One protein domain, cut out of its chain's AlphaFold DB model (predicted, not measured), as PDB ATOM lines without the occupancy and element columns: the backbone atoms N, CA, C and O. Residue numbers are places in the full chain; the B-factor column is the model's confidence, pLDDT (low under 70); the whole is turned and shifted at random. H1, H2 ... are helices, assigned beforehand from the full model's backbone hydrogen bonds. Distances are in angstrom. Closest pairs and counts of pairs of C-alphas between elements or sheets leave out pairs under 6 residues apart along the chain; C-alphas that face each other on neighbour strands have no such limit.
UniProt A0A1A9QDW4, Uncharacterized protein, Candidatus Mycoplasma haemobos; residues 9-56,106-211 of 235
ATOM      1  N   SER A   9     196.244 159.134 117.998       78.44
ATOM      2  CA  SER A   9     196.541 157.798 118.533       78.44
ATOM      3  C   SER A   9     196.284 157.689 120.037       78.44
ATOM      4  O   SER A   9     195.779 156.668 120.492       78.44
ATOM      5  N   GLN A  10     196.606 158.725 120.815       79.62
ATOM      6  CA  GLN A  10     196.366 158.746 122.262       79.62
ATOM      7  C   GLN A  10     194.874 158.852 122.589       79.62
ATOM      8  O   GLN A  10     194.414 158.277 123.573       79.62
ATOM      9  N   LYS A  11     194.101 159.574 121.771       77.06
ATOM     10  CA  LYS A  11     192.646 159.689 121.943       77.06
ATOM     11  C   LYS A  11     191.951 158.356 121.679       77.06
ATOM     12  O   LYS A  11     191.100 157.952 122.469       77.06
ATOM     13  N   ASP A  12     192.344 157.665 120.614       83.19
ATOM     14  CA  ASP A  12     191.804 156.343 120.288       83.19
ATOM     15  C   ASP A  12     192.173 155.312 121.360       83.19
ATOM     16  O   ASP A  12     191.331 154.514 121.769       83.19
ATOM     17  N   GLU A  13     193.391 155.383 121.899       87.38
ATOM     18  CA  GLU A  13     193.820 154.560 123.032       87.38
ATOM     19  C   GLU A  13     192.956 154.797 124.282       87.38
ATOM     20  O   GLU A  13     192.449 153.839 124.867       87.38
ATOM     21  N   ILE A  14     192.713 156.057 124.663       86.31
ATOM     22  CA  ILE A  14     191.838 156.404 125.796       86.31
ATOM     23  C   ILE A  14     190.419 155.871 125.574       86.31
ATOM     24  O   ILE A  14     189.843 155.266 126.480       86.31
ATOM     25  N   ARG A  15     189.848 156.083 124.380       84.44
ATOM     26  CA  ARG A  15     188.491 155.622 124.040       84.44
ATOM     27  C   ARG A  15     188.383 154.102 124.125       84.44
ATOM     28  O   ARG A  15     187.432 153.599 124.720       84.44
ATOM     29  N   ASN A  16     189.366 153.385 123.589       89.62
ATOM     30  CA  ASN A  16     189.408 151.926 123.639       89.62
ATOM     31  C   ASN A  16     189.541 151.421 125.077       89.62
ATOM     32  O   ASN A  16     188.760 150.571 125.493       89.62
ATOM     33  N   ASN A  17     190.459 151.983 125.864       91.25
ATOM     34  CA  ASN A  17     190.627 151.595 127.265       91.25
ATOM     35  C   ASN A  17     189.354 151.866 128.082       91.25
ATOM     36  O   ASN A  17     188.921 151.007 128.841       91.25
ATOM     37  N   ALA A  18     188.696 153.014 127.895       88.31
ATOM     38  CA  ALA A  18     187.433 153.305 128.575       88.31
ATOM     39  C   ALA A  18     186.328 152.308 128.192       88.31
ATOM     40  O   ALA A  18     185.621 151.809 129.064       88.31
ATOM     41  N   LYS A  19     186.213 151.976 126.901       89.69
ATOM     42  CA  LYS A  19     185.258 150.976 126.413       89.69
ATOM     43  C   LYS A  19     185.509 149.601 127.039       89.69
ATOM     44  O   LYS A  19     184.576 149.010 127.570       89.69
ATOM     45  N   TYR A  20     186.747 149.114 127.022       92.31
ATOM     46  CA  TYR A  20     187.064 147.798 127.579       92.31
ATOM     47  C   TYR A  20     186.915 147.748 129.104       92.31
ATOM     48  O   TYR A  20     186.413 146.758 129.628       92.31
ATOM     49  N   ALA A  21     187.265 148.827 129.816       89.88
ATOM     50  CA  ALA A  21     186.993 148.945 131.250       89.88
ATOM     51  C   ALA A  21     185.493 148.798 131.552       89.88
ATOM     52  O   ALA A  21     185.117 148.142 132.520       89.88
ATOM     53  N   TYR A  22     184.634 149.397 130.722       88.56
ATOM     54  CA  TYR A  22     183.190 149.248 130.861       88.56
ATOM     55  C   TYR A  22     182.723 147.832 130.598       88.56
ATOM     56  O   TYR A  22     182.005 147.297 131.429       88.56
ATOM     57  N   GLU A  23     183.120 147.233 129.478       89.75
ATOM     58  CA  GLU A  23     182.686 145.881 129.117       89.75
ATOM     59  C   GLU A  23     183.050 144.877 130.220       89.75
ATOM     60  O   GLU A  23     182.182 144.148 130.692       89.75
ATOM     61  N   GLU A  24     184.293 144.924 130.712       89.62
ATOM     62  CA  GLU A  24     184.784 144.029 131.766       89.62
ATOM     63  C   GLU A  24     184.040 144.221 133.099       89.62
ATOM     64  O   GLU A  24     183.612 143.251 133.725       89.62
ATOM     65  N   ILE A  25     183.863 145.468 133.548       89.06
ATOM     66  CA  ILE A  25     183.196 145.748 134.828       89.06
ATOM     67  C   ILE A  25     181.686 145.489 134.724       89.06
ATOM     68  O   ILE A  25     181.102 144.926 135.649       89.06
ATOM     69  N   ASN A  26     181.051 145.877 133.614       89.44
ATOM     70  CA  ASN A  26     179.615 145.721 133.394       89.44
ATOM     71  C   ASN A  26     179.211 144.246 133.333       89.44
ATOM     72  O   ASN A  26     178.247 143.863 133.985       89.44
ATOM     73  N   GLU A  27     179.970 143.403 132.625       89.88
ATOM     74  CA  GLU A  27     179.684 141.963 132.547       89.88
ATOM     75  C   GLU A  27     179.667 141.307 133.941       89.88
ATOM     76  O   GLU A  27     178.800 140.488 134.250       89.88
ATOM     77  N   ILE A  28     180.613 141.676 134.807       86.62
ATOM     78  CA  ILE A  28     180.695 141.145 136.174       86.62
ATOM     79  C   ILE A  28     179.549 141.680 137.036       86.62
ATOM     80  O   ILE A  28     178.924 140.908 137.763       86.62
ATOM     81  N   LEU A  29     179.229 142.973 136.930       85.94
ATOM     82  CA  LEU A  29     178.097 143.578 137.638       85.94
ATOM     83  C   LEU A  29     176.768 142.924 137.248       85.94
ATOM     84  O   LEU A  29     175.994 142.555 138.127       85.94
ATOM     85  N   GLU A  30     176.525 142.705 135.955       86.00
ATOM     86  CA  GLU A  30     175.322 142.029 135.464       86.00
ATOM     87  C   GLU A  30     175.205 140.606 136.016       86.00
ATOM     88  O   GLU A  30     174.129 140.212 136.469       86.00
ATOM     89  N   LYS A  31     176.310 139.848 136.056       85.56
ATOM     90  CA  LYS A  31     176.333 138.508 136.667       85.56
ATOM     91  C   LYS A  31     175.997 138.555 138.155       85.56
ATOM     92  O   LYS A  31     175.206 137.739 138.623       85.56
ATOM     93  N   ILE A  32     176.560 139.503 138.901       83.50
ATOM     94  CA  ILE A  32     176.310 139.632 140.344       83.50
ATOM     95  C   ILE A  32     174.859 140.041 140.617       83.50
ATOM     96  O   ILE A  32     174.202 139.416 141.450       83.50
ATOM     97  N   ILE A  33     174.334 141.027 139.882       80.94
ATOM     98  CA  ILE A  33     172.929 141.450 139.972       80.94
ATOM     99  C   ILE A  33     172.004 140.283 139.617       80.94
ATOM    100  O   ILE A  33     171.009 140.047 140.304       80.94
ATOM    101  N   PHE A  34     172.328 139.519 138.572       81.06
ATOM    102  CA  PHE A  34     171.562 138.336 138.192       81.06
ATOM    103  C   PHE A  34     171.539 137.288 139.310       81.06
ATOM    104  O   PHE A  34     170.466 136.801 139.659       81.06
ATOM    105  N   VAL A  35     172.683 136.977 139.926       75.81
ATOM    106  CA  VAL A  35     172.758 136.054 141.074       75.81
ATOM    107  C   VAL A  35     171.921 136.576 142.248       75.81
ATOM    108  O   VAL A  35     171.131 135.824 142.823       75.81
ATOM    109  N   GLY A  36     172.036 137.870 142.564       68.94
ATOM    110  CA  GLY A  36     171.277 138.532 143.627       68.94
ATOM    111  C   GLY A  36     169.763 138.498 143.416       68.94
ATOM    112  O   GLY A  36     169.004 138.273 144.361       68.94
ATOM    113  N   ARG A  37     169.310 138.683 142.173       70.94
ATOM    114  CA  ARG A  37     167.885 138.711 141.812       70.94
ATOM    115  C   ARG A  37     167.289 137.335 141.554       70.94
ATOM    116  O   ARG A  37     166.128 137.129 141.867       70.94
ATOM    117  N   VAL A  38     168.024 136.413 140.945       68.12
ATOM    118  CA  VAL A  38     167.460 135.149 140.449       68.12
ATOM    119  C   VAL A  38     167.906 133.987 141.315       68.12
ATOM    120  O   VAL A  38     167.066 133.331 141.918       68.12
ATOM    121  N   GLU A  39     169.209 133.746 141.435       66.88
ATOM    122  CA  GLU A  39     169.713 132.548 142.112       66.88
ATOM    123  C   GLU A  39     169.434 132.572 143.620       66.88
ATOM    124  O   GLU A  39     169.034 131.563 144.198       66.88
ATOM    125  N   ILE A  40     169.600 133.724 144.274       69.75
ATOM    126  CA  ILE A  40     169.334 133.853 145.712       69.75
ATOM    127  C   ILE A  40     167.835 133.763 146.000       69.75
ATOM    128  O   ILE A  40     167.446 133.057 146.930       69.75
ATOM    129  N   LEU A  41     166.986 134.394 145.181       66.50
ATOM    130  CA  LEU A  41     165.533 134.266 145.322       66.50
ATOM    131  C   LEU A  41     165.062 132.832 145.058       66.50
ATOM    132  O   LEU A  41     164.283 132.304 145.845       66.50
ATOM    133  N   GLN A  42     165.599 132.162 144.036       65.25
ATOM    134  CA  GLN A  42     165.326 130.750 143.761       65.25
ATOM    135  C   GLN A  42     165.822 129.839 144.877       65.25
ATOM    136  O   GLN A  42     165.135 128.886 145.215       65.25
ATOM    137  N   LYS A  43     166.982 130.110 145.490       65.50
ATOM    138  CA  LYS A  43     167.441 129.366 146.672       65.50
ATOM    139  C   LYS A  43     166.484 129.574 147.836       65.50
ATOM    140  O   LYS A  43     166.097 128.594 148.461       65.50
ATOM    141  N   ILE A  44     166.069 130.810 148.112       65.12
ATOM    142  CA  ILE A  44     165.062 131.105 149.143       65.12
ATOM    143  C   ILE A  44     163.774 130.324 148.862       65.12
ATOM    144  O   ILE A  44     163.263 129.664 149.761       65.12
ATOM    145  N   GLU A  45     163.286 130.342 147.625       62.69
ATOM    146  CA  GLU A  45     162.068 129.652 147.206       62.69
ATOM    147  C   GLU A  45     162.209 128.125 147.255       62.69
ATOM    148  O   GLU A  45     161.345 127.447 147.798       62.69
ATOM    149  N   LEU A  46     163.324 127.569 146.782       60.09
ATOM    150  CA  LEU A  46     163.648 126.146 146.861       60.09
ATOM    151  C   LEU A  46     163.727 125.685 148.317       60.09
ATOM    152  O   LEU A  46     163.175 124.644 148.652       60.09
ATOM    153  N   PHE A  47     164.364 126.460 149.197       55.88
ATOM    154  CA  PHE A  47     164.382 126.184 150.633       55.88
ATOM    155  C   PHE A  47     163.011 126.387 151.288       55.88
ATOM    156  O   PHE A  47     162.740 125.752 152.296       55.88
ATOM    157  N   ASN A  48     162.119 127.205 150.737       59.50
ATOM    158  CA  ASN A  48     160.733 127.244 151.203       59.50
ATOM    159  C   ASN A  48     159.963 125.993 150.719       59.50
ATOM    160  O   ASN A  48     159.227 125.382 151.492       59.50
ATOM    161  N   ASN A  49     160.179 125.559 149.472       53.84
ATOM    162  CA  ASN A  49     159.434 124.486 148.804       53.84
ATOM    163  C   ASN A  49     159.867 123.073 149.220       53.84
ATOM    164  O   ASN A  49     159.003 122.261 149.548       53.84
ATOM    165  N   LEU A  50     161.178 122.800 149.310       44.28
ATOM    166  CA  LEU A  50     161.738 121.529 149.803       44.28
ATOM    167  C   LEU A  50     161.127 121.119 151.142       44.28
ATOM    168  O   LEU A  50     161.042 119.938 151.436       44.28
ATOM    169  N   PHE A  51     160.708 122.086 151.958       48.12
ATOM    170  CA  PHE A  51     160.224 121.855 153.315       48.12
ATOM    171  C   PHE A  51     158.708 122.020 153.455       48.12
ATOM    172  O   PHE A  51     158.155 121.572 154.460       48.12
ATOM    173  N   ASN A  52     158.034 122.547 152.427       48.91
ATOM    174  CA  ASN A  52     156.592 122.390 152.247       48.91
ATOM    175  C   ASN A  52     156.236 120.943 151.852       48.91
ATOM    176  O   ASN A  52     155.208 120.431 152.291       48.91
ATOM    177  N   GLU A  53     157.110 120.244 151.113       44.59
ATOM    178  CA  GLU A  53     156.931 118.824 150.753       44.59
ATOM    179  C   GLU A  53     157.135 117.843 151.931       44.59
ATOM    180  O   GLU A  53     156.669 116.707 151.866       44.59
ATOM    181  N   PHE A  54     157.746 118.267 153.051       46.00
ATOM    182  CA  PHE A  54     157.964 117.417 154.242       46.00
ATOM    183  C   PHE A  54     156.819 117.403 155.272       46.00
ATOM    184  O   PHE A  54     156.944 116.723 156.292       46.00
ATOM    185  N   GLY A  55     155.701 118.090 155.022       43.91
ATOM    186  CA  GLY A  55     154.512 118.043 155.881       43.91
ATOM    187  C   GLY A  55     154.648 118.768 157.236       43.91
ATOM    188  O   GLY A  55     155.513 118.486 158.062       43.91
ATOM    189  N   GLU A  56     153.725 119.704 157.474       50.22
ATOM    190  CA  GLU A  56     153.342 120.313 158.767       50.22
ATOM    191  C   GLU A  56     154.398 121.040 159.632       50.22
ATOM    192  O   GLU A  56     154.065 121.484 160.736       50.22
ATOM    193  N   GLN A 106     174.281 130.690 154.310       81.88
ATOM    194  CA  GLN A 106     174.655 130.397 152.920       81.88
ATOM    195  C   GLN A 106     174.457 131.604 151.995       81.88
ATOM    196  O   GLN A 106     175.302 131.862 151.142       81.88
ATOM    197  N   ILE A 107     173.377 132.369 152.177       83.88
ATOM    198  CA  ILE A 107     173.121 133.588 151.394       83.88
ATOM    199  C   ILE A 107     174.233 134.618 151.621       83.88
ATOM    200  O   ILE A 107     174.798 135.132 150.657       83.88
ATOM    201  N   PHE A 108     174.603 134.877 152.878       87.81
ATOM    202  CA  PHE A 108     175.663 135.840 153.183       87.81
ATOM    203  C   PHE A 108     177.047 135.390 152.698       87.81
ATOM    204  O   PHE A 108     177.829 136.233 152.263       87.81
ATOM    205  N   ILE A 109     177.343 134.085 152.692       87.31
ATOM    206  CA  ILE A 109     178.570 133.565 152.062       87.31
ATOM    207  C   ILE A 109     178.616 133.932 150.577       87.31
ATOM    208  O   ILE A 109     179.639 134.431 150.111       87.31
ATOM    209  N   VAL A 110     177.516 133.719 149.847       85.56
ATOM    210  CA  VAL A 110     177.438 134.056 148.417       85.56
ATOM    211  C   VAL A 110     177.624 135.560 148.206       85.56
ATOM    212  O   VAL A 110     178.395 135.954 147.335       85.56
ATOM    213  N   PHE A 111     176.995 136.408 149.028       87.56
ATOM    214  CA  PHE A 111     177.220 137.857 148.970       87.56
ATOM    215  C   PHE A 111     178.691 138.228 149.146       87.56
ATOM    216  O   PHE A 111     179.219 139.011 148.354       87.56
ATOM    217  N   ASN A 112     179.368 137.641 150.134       89.94
ATOM    218  CA  ASN A 112     180.777 137.929 150.383       89.94
ATOM    219  C   ASN A 112     181.676 137.496 149.214       89.94
ATOM    220  O   ASN A 112     182.561 138.237 148.786       89.94
ATOM    221  N   GLU A 113     181.427 136.307 148.659       88.88
ATOM    222  CA  GLU A 113     182.160 135.804 147.496       88.88
ATOM    223  C   GLU A 113     182.022 136.754 146.300       88.88
ATOM    224  O   GLU A 113     183.019 137.104 145.666       88.88
ATOM    225  N   LYS A 114     180.801 137.225 146.021       87.56
ATOM    226  CA  LYS A 114     180.524 138.107 144.881       87.56
ATOM    227  C   LYS A 114     181.062 139.520 145.061       87.56
ATOM    228  O   LYS A 114     181.616 140.069 144.109       87.56
ATOM    229  N   LEU A 115     181.018 140.072 146.271       89.31
ATOM    230  CA  LEU A 115     181.724 141.319 146.584       89.31
ATOM    231  C   LEU A 115     183.239 141.165 146.404       89.31
ATOM    232  O   LEU A 115     183.880 142.031 145.813       89.31
ATOM    233  N   THR A 116     183.805 140.035 146.828       90.25
ATOM    234  CA  THR A 116     185.235 139.744 146.647       90.25
ATOM    235  C   THR A 116     185.611 139.641 145.166       90.25
ATOM    236  O   THR A 116     186.658 140.142 144.751       90.25
ATOM    237  N   GLU A 117     184.780 138.984 144.354       89.38
ATOM    238  CA  GLU A 117     184.961 138.880 142.903       89.38
ATOM    239  C   GLU A 117     184.947 140.266 142.248       89.38
ATOM    240  O   GLU A 117     185.886 140.625 141.534       89.38
ATOM    241  N   TYR A 118     183.951 141.088 142.583       89.81
ATOM    242  CA  TYR A 118     183.851 142.467 142.109       89.81
ATOM    243  C   TYR A 118     185.072 143.313 142.497       89.81
ATOM    244  O   TYR A 118     185.677 143.978 141.651       89.81
ATOM    245  N   MET A 119     185.496 143.230 143.760       90.31
ATOM    246  CA  MET A 119     186.642 143.974 144.278       90.31
ATOM    247  C   MET A 119     187.945 143.604 143.560       90.31
ATOM    248  O   MET A 119     188.771 144.473 143.265       90.31
ATOM    249  N   LYS A 120     188.138 142.320 143.230       90.00
ATOM    250  CA  LYS A 120     189.289 141.867 142.434       90.00
ATOM    251  C   LYS A 120     189.297 142.503 141.051       90.00
ATOM    252  O   LYS A 120     190.363 142.920 140.604       90.00
ATOM    253  N   VAL A 121     188.142 142.597 140.395       89.31
ATOM    254  CA  VAL A 121     188.027 143.209 139.064       89.31
ATOM    255  C   VAL A 121     188.343 144.696 139.137       89.31
ATOM    256  O   VAL A 121     189.211 145.151 138.404       89.31
ATOM    257  N   ILE A 122     187.753 145.449 140.072       88.56
ATOM    258  CA  ILE A 122     188.070 146.881 140.241       88.56
ATOM    259  C   ILE A 122     189.569 147.092 140.478       88.56
ATOM    260  O   ILE A 122     190.188 147.977 139.883       88.56
ATOM    261  N   ASN A 123     190.164 146.285 141.357       89.50
ATOM    262  CA  ASN A 123     191.564 146.442 141.727       89.50
ATOM    263  C   ASN A 123     192.533 146.055 140.621       89.50
ATOM    264  O   ASN A 123     193.598 146.664 140.539       89.50
ATOM    265  N   ASN A 124     192.178 145.081 139.787       89.94
ATOM    266  CA  ASN A 124     193.059 144.532 138.762       89.94
ATOM    267  C   ASN A 124     192.666 144.943 137.337       89.94
ATOM    268  O   ASN A 124     193.304 144.479 136.394       89.94
ATOM    269  N   ASN A 125     191.667 145.818 137.164       92.25
ATOM    270  CA  ASN A 125     191.226 146.254 135.844       92.25
ATOM    271  C   ASN A 125     192.361 146.988 135.121       92.25
ATOM    272  O   ASN A 125     192.671 148.151 135.405       92.25
ATOM    273  N   LYS A 126     192.981 146.297 134.164       94.44
ATOM    274  CA  LYS A 126     194.121 146.814 133.404       94.44
ATOM    275  C   LYS A 126     193.778 148.135 132.719       94.44
ATOM    276  O   LYS A 126     194.596 149.047 132.718       94.44
ATOM    277  N   TYR A 127     192.587 148.249 132.146       93.94
ATOM    278  CA  TYR A 127     192.206 149.405 131.344       93.94
ATOM    279  C   TYR A 127     191.982 150.664 132.188       93.94
ATOM    280  O   TYR A 127     192.412 151.746 131.791       93.94
ATOM    281  N   VAL A 128     191.399 150.532 133.383       92.88
ATOM    282  CA  VAL A 128     191.325 151.627 134.365       92.88
ATOM    283  C   VAL A 128     192.730 152.057 134.788       92.88
ATOM    284  O   VAL A 128     193.010 153.255 134.822       92.88
ATOM    285  N   HIS A 129     193.641 151.110 135.032       94.75
ATOM    286  CA  HIS A 129     195.036 151.428 135.363       94.75
ATOM    287  C   HIS A 129     195.764 152.153 134.235       94.75
ATOM    288  O   HIS A 129     196.506 153.097 134.502       94.75
ATOM    289  N   GLU A 130     195.551 151.760 132.979       93.69
ATOM    290  CA  GLU A 130     196.100 152.501 131.840       93.69
ATOM    291  C   GLU A 130     195.533 153.926 131.791       93.69
ATOM    292  O   GLU A 130     196.300 154.878 131.657       93.69
ATOM    293  N   LEU A 131     194.224 154.109 132.006       92.25
ATOM    294  CA  LEU A 131     193.597 155.439 132.071       92.25
ATOM    295  C   LEU A 131     194.183 156.320 133.185       92.25
ATOM    296  O   LEU A 131     194.392 157.516 132.979       92.25
ATOM    297  N   MET A 132     194.511 155.741 134.342       93.25
ATOM    298  CA  MET A 132     195.134 156.453 135.465       93.25
ATOM    299  C   MET A 132     196.529 157.008 135.140       93.25
ATOM    300  O   MET A 132     196.953 157.985 135.758       93.25
ATOM    301  N   LYS A 133     197.250 156.427 134.170       91.44
ATOM    302  CA  LYS A 133     198.584 156.908 133.758       91.44
ATOM    303  C   LYS A 133     198.523 158.182 132.912       91.44
ATOM    304  O   LYS A 133     199.532 158.883 132.793       91.44
ATOM    305  N   PHE A 134     197.370 158.504 132.322       85.31
ATOM    306  CA  PHE A 134     197.214 159.725 131.532       85.31
ATOM    307  C   PHE A 134     197.240 160.965 132.433       85.31
ATOM    308  O   PHE A 134     196.649 161.006 133.508       85.31
ATOM    309  N   LYS A 135     197.919 162.026 131.987       79.81
ATOM    310  CA  LYS A 135     197.988 163.291 132.736       79.81
ATOM    311  C   LYS A 135     196.695 164.097 132.586       79.81
ATOM    312  O   LYS A 135     196.048 164.062 131.545       79.81
ATOM    313  N   GLY A 136     196.382 164.908 133.597       82.12
ATOM    314  CA  GLY A 136     195.267 165.856 133.553       82.12
ATOM    315  C   GLY A 136     193.942 165.257 134.023       82.12
ATOM    316  O   GLY A 136     193.917 164.433 134.937       82.12
ATOM    317  N   ALA A 137     192.837 165.714 133.429       82.56
ATOM    318  CA  ALA A 137     191.488 165.379 133.885       82.56
ATOM    319  C   ALA A 137     191.187 163.875 133.797       82.56
ATOM    320  O   ALA A 137     190.598 163.324 134.718       82.56
ATOM    321  N   ILE A 138     191.643 163.203 132.736       87.25
ATOM    322  CA  ILE A 138     191.334 161.790 132.467       87.25
ATOM    323  C   ILE A 138     191.907 160.874 133.553       87.25
ATOM    324  O   ILE A 138     191.160 160.107 134.158       87.25
ATOM    325  N   GLY A 139     193.203 161.001 133.863       86.94
ATOM    326  CA  GLY A 139     193.821 160.206 134.927       86.94
ATOM    327  C   GLY A 139     193.247 160.514 136.305       86.94
ATOM    328  O   GLY A 139     193.055 159.599 137.104       86.94
ATOM    329  N   LYS A 140     192.887 161.780 136.571       87.19
ATOM    330  CA  LYS A 140     192.195 162.157 137.811       87.19
ATOM    331  C   LYS A 140     190.828 161.473 137.918       87.19
ATOM    332  O   LYS A 140     190.560 160.842 138.929       87.19
ATOM    333  N   ILE A 141     190.007 161.539 136.867       87.38
ATOM    334  CA  ILE A 141     188.682 160.901 136.809       87.38
ATOM    335  C   ILE A 141     188.797 159.385 137.027       87.38
ATOM    336  O   ILE A 141     188.025 158.822 137.800       87.38
ATOM    337  N   ALA A 142     189.774 158.724 136.397       90.25
ATOM    338  CA  ALA A 142     190.001 157.287 136.563       90.25
ATOM    339  C   ALA A 142     190.448 156.914 137.985       90.25
ATOM    340  O   ALA A 142     189.960 155.934 138.550       90.25
ATOM    341  N   ASN A 143     191.332 157.711 138.589       92.19
ATOM    342  CA  ASN A 143     191.779 157.490 139.962       92.19
ATOM    343  C   ASN A 143     190.639 157.711 140.969       92.19
ATOM    344  O   ASN A 143     190.427 156.883 141.855       92.19
ATOM    345  N   ASP A 144     189.873 158.791 140.805       90.50
ATOM    346  CA  ASP A 144     188.720 159.110 141.651       90.50
ATOM    347  C   ASP A 144     187.648 158.014 141.547       90.50
ATOM    348  O   ASP A 144     187.119 157.566 142.567       90.50
ATOM    349  N   TYR A 145     187.383 157.523 140.331       89.38
ATOM    350  CA  TYR A 145     186.509 156.379 140.098       89.38
ATOM    351  C   TYR A 145     186.977 155.150 140.882       89.38
ATOM    352  O   TYR A 145     186.227 154.637 141.710       89.38
ATOM    353  N   ARG A 146     188.224 154.702 140.679       91.56
ATOM    354  CA  ARG A 146     188.752 153.498 141.337       91.56
ATOM    355  C   ARG A 146     188.701 153.614 142.859       91.56
ATOM    356  O   ARG A 146     188.189 152.713 143.517       91.56
ATOM    357  N   ASN A 147     189.207 154.711 143.421       89.56
ATOM    358  CA  ASN A 147     189.307 154.874 144.874       89.56
ATOM    359  C   ASN A 147     187.933 154.878 145.541       89.56
ATOM    360  O   ASN A 147     187.746 154.225 146.565       89.56
ATOM    361  N   ARG A 148     186.949 155.553 144.936       86.56
ATOM    362  CA  ARG A 148     185.577 155.560 145.451       86.56
ATOM    363  C   ARG A 148     184.983 154.153 145.508       86.56
ATOM    364  O   ARG A 148     184.369 153.791 146.505       86.56
ATOM    365  N   ARG A 149     185.174 153.370 144.448       86.06
ATOM    366  CA  ARG A 149     184.655 151.999 144.337       86.06
ATOM    367  C   ARG A 149     185.276 151.055 145.341       86.06
ATOM    368  O   ARG A 149     184.560 150.287 145.972       86.06
ATOM    369  N   VAL A 150     186.593 151.151 145.497       89.56
ATOM    370  CA  VAL A 150     187.358 150.408 146.501       89.56
ATOM    371  C   VAL A 150     186.778 150.674 147.890       89.56
ATOM    372  O   VAL A 150     186.342 149.735 148.542       89.56
ATOM    373  N   ILE A 151     186.646 151.946 148.281       87.12
ATOM    374  CA  ILE A 151     186.115 152.334 149.599       87.12
ATOM    375  C   ILE A 151     184.684 151.820 149.808       87.12
ATOM    376  O   ILE A 151     184.375 151.232 150.842       87.12
ATOM    377  N   ASN A 152     183.804 152.033 148.828       84.25
ATOM    378  CA  ASN A 152     182.410 151.606 148.912       84.25
ATOM    379  C   ASN A 152     182.284 150.079 149.037       84.25
ATOM    380  O   ASN A 152     181.512 149.583 149.856       84.25
ATOM    381  N   THR A 153     183.048 149.339 148.232       87.31
ATOM    382  CA  THR A 153     183.008 147.871 148.217       87.31
ATOM    383  C   THR A 153     183.599 147.293 149.498       87.31
ATOM    384  O   THR A 153     183.016 146.373 150.061       87.31
ATOM    385  N   GLU A 154     184.701 147.855 150.009       88.25
ATOM    386  CA  GLU A 154     185.304 147.460 151.292       88.25
ATOM    387  C   GLU A 154     184.343 147.654 152.461       88.25
ATOM    388  O   GLU A 154     184.218 146.771 153.310       88.25
ATOM    389  N   PHE A 155     183.626 148.781 152.487       88.12
ATOM    390  CA  PHE A 155     182.597 149.028 153.493       88.12
ATOM    391  C   PHE A 155     181.513 147.942 153.455       88.12
ATOM    392  O   PHE A 155     181.248 147.299 154.469       88.12
ATOM    393  N   PHE A 156     180.931 147.685 152.279       84.94
ATOM    394  CA  PHE A 156     179.900 146.654 152.126       84.94
ATOM    395  C   PHE A 156     180.415 145.253 152.464       84.94
ATOM    396  O   PHE A 156     179.713 144.479 153.112       84.94
ATOM    397  N   GLN A 157     181.640 144.924 152.059       88.00
ATOM    398  CA  GLN A 157     182.264 143.647 152.378       88.00
ATOM    399  C   GLN A 157     182.432 143.472 153.889       88.00
ATOM    400  O   GLN A 157     182.045 142.434 154.424       88.00
ATOM    401  N   SER A 158     182.930 144.495 154.588       88.06
ATOM    402  CA  SER A 158     183.083 144.456 156.044       88.06
ATOM    403  C   SER A 158     181.744 144.248 156.753       88.06
ATOM    404  O   SER A 158     181.661 143.432 157.670       88.06
ATOM    405  N   GLU A 159     180.678 144.913 156.303       88.56
ATOM    406  CA  GLU A 159     179.335 144.719 156.859       88.56
ATOM    407  C   GLU A 159     178.841 143.275 156.682       88.56
ATOM    408  O   GLU A 159     178.333 142.667 157.628       88.56
ATOM    409  N   ILE A 160     179.041 142.679 155.502       89.25
ATOM    410  CA  ILE A 160     178.672 141.279 155.247       89.25
ATOM    411  C   ILE A 160     179.503 140.317 156.106       89.25
ATOM    412  O   ILE A 160     178.950 139.384 156.691       89.25
ATOM    413  N   GLU A 161     180.809 140.543 156.238       90.44
ATOM    414  CA  GLU A 161     181.689 139.735 157.091       90.44
ATOM    415  C   GLU A 161     181.292 139.825 158.570       90.44
ATOM    416  O   GLU A 161     181.203 138.797 159.250       90.44
ATOM    417  N   ASN A 162     180.947 141.021 159.051       87.50
ATOM    418  CA  ASN A 162     180.435 141.237 160.404       87.50
ATOM    419  C   ASN A 162     179.141 140.454 160.651       87.50
ATOM    420  O   ASN A 162     178.977 139.839 161.710       87.50
ATOM    421  N   ILE A 163     178.234 140.425 159.671       87.31
ATOM    422  CA  ILE A 163     177.001 139.634 159.749       87.31
ATOM    423  C   ILE A 163     177.322 138.138 159.792       87.31
ATOM    424  O   ILE A 163     176.805 137.433 160.658       87.31
ATOM    425  N   ILE A 164     178.199 137.645 158.914       88.31
ATOM    426  CA  ILE A 164     178.641 136.239 158.891       88.31
ATOM    427  C   ILE A 164     179.220 135.829 160.249       88.31
ATOM    428  O   ILE A 164     178.892 134.762 160.776       88.31
ATOM    429  N   ASP A 165     180.059 136.671 160.843       88.19
ATOM    430  CA  ASP A 165     180.669 136.410 162.143       88.19
ATOM    431  C   ASP A 165     179.667 136.502 163.296       88.19
ATOM    432  O   ASP A 165     179.735 135.705 164.239       88.19
ATOM    433  N   GLY A 166     178.699 137.416 163.215       83.69
ATOM    434  CA  GLY A 166     177.545 137.452 164.111       83.69
ATOM    435  C   GLY A 166     176.752 136.148 164.048       83.69
ATOM    436  O   GLY A 166     176.493 135.531 165.085       83.69
ATOM    437  N   ILE A 167     176.441 135.676 162.839       81.06
ATOM    438  CA  ILE A 167     175.749 134.408 162.602       81.06
ATOM    439  C   ILE A 167     176.544 133.262 163.231       81.06
ATOM    440  O   ILE A 167     175.996 132.553 164.066       81.06
ATOM    441  N   LYS A 168     177.852 133.122 162.974       79.88
ATOM    442  CA  LYS A 168     178.697 132.082 163.612       79.88
ATOM    443  C   LYS A 168     178.644 132.101 165.146       79.88
ATOM    444  O   LYS A 168     178.753 131.048 165.771       79.88
ATOM    445  N   LYS A 169     178.463 133.276 165.759       79.56
ATOM    446  CA  LYS A 169     178.305 133.460 167.217       79.56
ATOM    447  C   LYS A 169     176.873 133.215 167.716       79.56
ATOM    448  O   LYS A 169     176.613 133.324 168.914       79.56
ATOM    449  N   GLY A 170     175.952 132.857 166.825       68.50
ATOM    450  CA  GLY A 170     174.562 132.530 167.125       68.50
ATOM    451  C   GLY A 170     173.594 133.709 167.035       68.50
ATOM    452  O   GLY A 170     172.495 133.604 167.575       68.50
ATOM    453  N   VAL A 171     173.974 134.822 166.395       73.19
ATOM    454  CA  VAL A 171     173.043 135.920 166.078       73.19
ATOM    455  C   VAL A 171     172.125 135.481 164.939       73.19
ATOM    456  O   VAL A 171     172.577 134.909 163.948       73.19
ATOM    457  N   VAL A 172     170.825 135.739 165.078       68.50
ATOM    458  CA  VAL A 172     169.835 135.446 164.034       68.50
ATOM    459  C   VAL A 172     169.581 136.709 163.223       68.50
ATOM    460  O   VAL A 172     169.434 137.792 163.784       68.50
ATOM    461  N   VAL A 173     169.552 136.550 161.902       71.19
ATOM    462  CA  VAL A 173     169.189 137.611 160.964       71.19
ATOM    463  C   VAL A 173     167.761 137.372 160.503       71.19
ATOM    464  O   VAL A 173     167.498 136.383 159.817       71.19
ATOM    465  N   ASP A 174     166.857 138.267 160.879       66.75
ATOM    466  CA  ASP A 174     165.427 138.091 160.622       66.75
ATOM    467  C   ASP A 174     165.007 138.668 159.255       66.75
ATOM    468  O   ASP A 174     164.201 138.057 158.560       66.75
ATOM    469  N   ASP A 175     165.612 139.778 158.807       74.38
ATOM    470  CA  ASP A 175     165.228 140.479 157.567       74.38
ATOM    471  C   ASP A 175     166.168 140.203 156.377       74.38
ATOM    472  O   ASP A 175     166.887 141.072 155.884       74.38
ATOM    473  N   ILE A 176     166.174 138.963 155.885       75.81
ATOM    474  CA  ILE A 176     166.994 138.585 154.718       75.81
ATOM    475  C   ILE A 176     166.565 139.311 153.446       75.81
ATOM    476  O   ILE A 176     167.416 139.666 152.631       75.81
ATOM    477  N   SER A 177     165.266 139.542 153.265       74.69
ATOM    478  CA  SER A 177     164.740 140.239 152.092       74.69
ATOM    479  C   SER A 177     165.231 141.686 152.031       74.69
ATOM    480  O   SER A 177     165.627 142.139 150.955       74.69
ATOM    481  N   GLY A 178     165.288 142.379 153.171       79.38
ATOM    482  CA  GLY A 178     165.893 143.703 153.291       79.38
ATOM    483  C   GLY A 178     167.370 143.707 152.897       79.38
ATOM    484  O   GLY A 178     167.775 144.526 152.072       79.38
ATOM    485  N   TYR A 179     168.161 142.745 153.384       81.31
ATOM    486  CA  TYR A 179     169.573 142.619 152.990       81.31
ATOM    487  C   TYR A 179     169.755 142.312 151.500       81.31
ATOM    488  O   TYR A 179     170.620 142.907 150.862       81.31
ATOM    489  N   CYS A 180     168.926 141.439 150.920       78.38
ATOM    490  CA  CYS A 180     168.966 141.159 149.481       78.38
ATOM    491  C   CYS A 180     168.666 142.411 148.655       78.38
ATOM    492  O   CYS A 180     169.311 142.650 147.634       78.38
ATOM    493  N   LYS A 181     167.707 143.228 149.101       82.06
ATOM    494  CA  LYS A 181     167.390 144.494 148.447       82.06
ATOM    495  C   LYS A 181     168.555 145.478 148.542       82.06
ATOM    496  O   LYS A 181     168.982 145.971 147.510       82.06
ATOM    497  N   LEU A 182     169.107 145.703 149.735       83.50
ATOM    498  CA  LEU A 182     170.261 146.594 149.923       83.50
ATOM    499  C   LEU A 182     171.466 146.169 149.078       83.50
ATOM    500  O   LEU A 182     172.140 147.018 148.501       83.50
ATOM    501  N   PHE A 183     171.714 144.863 148.983       83.94
ATOM    502  CA  PHE A 183     172.768 144.310 148.141       83.94
ATOM    503  C   PHE A 183     172.530 144.625 146.658       83.94
ATOM    504  O   PHE A 183     173.433 145.112 145.984       83.94
ATOM    505  N   ASN A 184     171.315 144.409 146.148       82.38
ATOM    506  CA  ASN A 184     170.982 144.739 144.760       82.38
ATOM    507  C   ASN A 184     171.033 146.254 144.492       82.38
ATOM    508  O   ASN A 184     171.632 146.668 143.503       82.38
ATOM    509  N   ASP A 185     170.472 147.069 145.389       85.00
ATOM    510  CA  ASP A 185     170.462 148.533 145.284       85.00
ATOM    511  C   ASP A 185     171.895 149.090 145.233       85.00
ATOM    512  O   ASP A 185     172.177 150.005 144.457       85.00
ATOM    513  N   PHE A 186     172.819 148.517 146.017       85.94
ATOM    514  CA  PHE A 186     174.244 148.836 145.930       85.94
ATOM    515  C   PHE A 186     174.766 148.606 144.509       85.94
ATOM    516  O   PHE A 186     175.253 149.544 143.886       85.94
ATOM    517  N   PHE A 187     174.609 147.405 143.947       84.75
ATOM    518  CA  PHE A 187     175.144 147.111 142.613       84.75
ATOM    519  C   PHE A 187     174.482 147.911 141.480       84.75
ATOM    520  O   PHE A 187     175.144 148.235 140.494       84.75
ATOM    521  N   GLU A 188     173.210 148.279 141.619       83.94
ATOM    522  CA  GLU A 188     172.532 149.179 140.680       83.94
ATOM    523  C   GLU A 188     173.126 150.591 140.709       83.94
ATOM    524  O   GLU A 188     173.482 151.133 139.662       83.94
ATOM    525  N   GLN A 189     173.336 151.163 141.899       84.62
ATOM    526  CA  GLN A 189     174.032 152.450 142.041       84.62
ATOM    527  C   GLN A 189     175.454 152.375 141.480       84.62
ATOM    528  O   GLN A 189     175.961 153.304 140.843       84.62
ATOM    529  N   GLU A 190     176.103 151.237 141.684       84.94
ATOM    530  CA  GLU A 190     177.406 150.950 141.129       84.94
ATOM    531  C   GLU A 190     177.355 150.832 139.580       84.94
ATOM    532  O   GLU A 190     178.349 151.132 138.925       84.94
ATOM    533  N   MET A 191     176.237 150.523 138.925       83.50
ATOM    534  CA  MET A 191     176.137 150.680 137.460       83.50
ATOM    535  C   MET A 191     176.024 152.148 137.034       83.50
ATOM    536  O   MET A 191     176.695 152.584 136.087       83.50
ATOM    537  N   ASP A 192     175.254 152.950 137.765       83.69
ATOM    538  CA  ASP A 192     175.079 154.376 137.467       83.69
ATOM    539  C   ASP A 192     176.406 155.136 137.532       83.69
ATOM    540  O   ASP A 192     176.751 155.908 136.630       83.69
ATOM    541  N   TYR A 193     177.216 154.870 138.557       84.94
ATOM    542  CA  TYR A 193     178.533 155.491 138.688       84.94
ATOM    543  C   TYR A 193     179.507 155.073 137.575       84.94
ATOM    544  O   TYR A 193     180.384 155.860 137.219       84.94
ATOM    545  N   LEU A 194     179.384 153.862 137.020       85.50
ATOM    546  CA  LEU A 194     180.243 153.380 135.929       85.50
ATOM    547  C   LEU A 194     179.878 154.126 134.645       85.50
ATOM    548  O   LEU A 194     180.745 154.636 133.935       85.50
ATOM    549  N   THR A 195     178.577 154.278 134.414       83.00
ATOM    550  CA  THR A 195     178.037 155.072 133.312       83.00
ATOM    551  C   THR A 195     178.478 156.535 133.401       83.00
ATOM    552  O   THR A 195     178.880 157.125 132.395       83.00
ATOM    553  N   LEU A 196     178.435 157.138 134.593       86.06
ATOM    554  CA  LEU A 196     178.900 158.512 134.807       86.06
ATOM    555  C   LEU A 196     180.400 158.653 134.544       86.06
ATOM    556  O   LEU A 196     180.797 159.569 133.831       86.06
ATOM    557  N   PHE A 197     181.215 157.726 135.052       88.19
ATOM    558  CA  PHE A 197     182.653 157.694 134.795       88.19
ATOM    559  C   PHE A 197     182.964 157.715 133.294       88.19
ATOM    560  O   PHE A 197     183.723 158.572 132.838       88.19
ATOM    561  N   LEU A 198     182.318 156.851 132.507       83.38
ATOM    562  CA  LEU A 198     182.499 156.840 131.057       83.38
ATOM    563  C   LEU A 198     182.094 158.148 130.387       83.38
ATOM    564  O   LEU A 198     182.812 158.644 129.516       83.38
ATOM    565  N   LYS A 199     180.944 158.712 130.775       82.00
ATOM    566  CA  LYS A 199     180.475 159.998 130.244       82.00
ATOM    567  C   LYS A 199     181.481 161.105 130.542       82.00
ATOM    568  O   LYS A 199     181.766 161.908 129.658       82.00
ATOM    569  N   SER A 200     182.057 161.119 131.743       83.38
ATOM    570  CA  SER A 200     183.089 162.081 132.133       83.38
ATOM    571  C   SER A 200     184.387 161.899 131.348       83.38
ATOM    572  O   SER A 200     184.955 162.891 130.899       83.38
ATOM    573  N   VAL A 201     184.842 160.660 131.129       83.88
ATOM    574  CA  VAL A 201     186.024 160.395 130.289       83.88
ATOM    575  C   VAL A 201     185.774 160.850 128.852       83.88
ATOM    576  O   VAL A 201     186.614 161.545 128.284       83.88
ATOM    577  N   LYS A 202     184.610 160.525 128.278       81.56
ATOM    578  CA  LYS A 202     184.229 160.963 126.931       81.56
ATOM    579  C   LYS A 202     184.187 162.488 126.822       81.56
ATOM    580  O   LYS A 202     184.830 163.038 125.938       81.56
ATOM    581  N   GLY A 203     183.498 163.160 127.747       79.06
ATOM    582  CA  GLY A 203     183.421 164.621 127.775       79.06
ATOM    583  C   GLY A 203     184.802 165.269 127.870       79.06
ATOM    584  O   GLY A 203     185.097 166.180 127.109       79.06
ATOM    585  N   ALA A 204     185.692 164.732 128.711       79.44
ATOM    586  CA  ALA A 204     187.063 165.224 128.794       79.44
ATOM    587  C   ALA A 204     187.811 165.092 127.455       79.44
ATOM    588  O   ALA A 204     188.522 166.014 127.067       79.44
ATOM    589  N   VAL A 205     187.654 163.973 126.738       80.44
ATOM    590  CA  VAL A 205     188.259 163.779 125.406       80.44
ATOM    591  C   VAL A 205     187.700 164.776 124.386       80.44
ATOM    592  O   VAL A 205     188.479 165.378 123.646       80.44
ATOM    593  N   ASP A 206     186.384 164.977 124.366       77.44
ATOM    594  CA  ASP A 206     185.709 165.872 123.420       77.44
ATOM    595  C   ASP A 206     186.069 167.353 123.697       77.44
ATOM    596  O   ASP A 206     186.376 168.110 122.772       77.44
ATOM    597  N   ASP A 207     186.169 167.758 124.968       73.75
ATOM    598  CA  ASP A 207     186.633 169.096 125.372       73.75
ATOM    599  C   ASP A 207     188.074 169.368 124.904       73.75
ATOM    600  O   ASP A 207     188.401 170.475 124.455       73.75
ATOM    601  N   TYR A 208     188.949 168.355 124.963       68.25
ATOM    602  CA  TYR A 208     190.298 168.451 124.400       68.25
ATOM    603  C   TYR A 208     190.270 168.652 122.878       68.25
ATOM    604  O   TYR A 208     191.079 169.428 122.360       68.25
ATOM    605  N   GLU A 209     189.364 167.991 122.152       66.44
ATOM    606  CA  GLU A 209     189.203 168.176 120.703       66.44
ATOM    607  C   GLU A 209     188.750 169.595 120.355       66.44
ATOM    608  O   GLU A 209     189.314 170.227 119.455       66.44
ATOM    609  N   GLU A 210     187.778 170.134 121.087       66.94
ATOM    610  CA  GLU A 210     187.272 171.476 120.819       66.94
ATOM    611  C   GLU A 210     188.298 172.566 121.162       66.94
ATOM    612  O   GLU A 210     188.464 173.529 120.402       66.94
ATOM    613  N   ALA A 211     189.038 172.405 122.262       57.19
ATOM    614  CA  ALA A 211     190.155 173.282 122.599       57.19
ATOM    615  C   ALA A 211     191.251 173.248 121.518       57.19
ATOM    616  O   ALA A 211     191.753 174.299 121.115       57.19
TER     617      ALA A 211
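What this domain is: This is residues 9 to 56 and 106 to 211 of the 235 residues of an uncharacterized protein of Candidatus Mycoplasma haemobos (UniProt A0A1A9QDW4). Four helices, H1, H2, H4 and H5, lie side by side in a rod-like, up-and-down bundle, each running against the one before, with short H3 slanted near one end. At the other end, residues 45 to 56 stick out. The 154 printed residues are all helix in class, with five named helices, H1 to H5; the whole is loose, radius of gyration of the C-alphas 19.5 A, spanning 73 by 29 by 21 A.

How they stand to each other: Start at H1, residues 9 to 52, which touches H2, residues 106 to 124, with residues 25 to 40 alone, closest at C-alphas 32 and 114, 6.4 A. H3, residues 126 to 133, touches H1 at C-alphas 17 and 127, 4.9 A, a steep tilt of 44 degrees. H4, residues 137 to 168, touches H2 at C-alphas 112 and 157, 6.2 A, and is apart from H1. H5, residues 176 to 211, forms a hairpin with H4, closest at C-alphas 138 and 201, 5.9 A, and touches H1 at C-alphas 33 and 184, 6.1 A. Every O i to N i+4 pair is within hydrogen-bond range in H2, H3, H4 and H5; in H1, 36 of 40 are.

Where its parts are: Find C-alpha 9 at (196.541, 157.798, 118.533); H1 runs 63.1 A from there. H4 runs 46.4 A; H5 runs 52.6 A to C-alpha 211 at (190.155, 173.282, 122.599).

The domain as a whole: Residues 57 to 105 are cut out, C-alphas 56 and 106 standing 24.3 A apart. Look for pLDDT under 70 at 27 residues, among them 38 to 56.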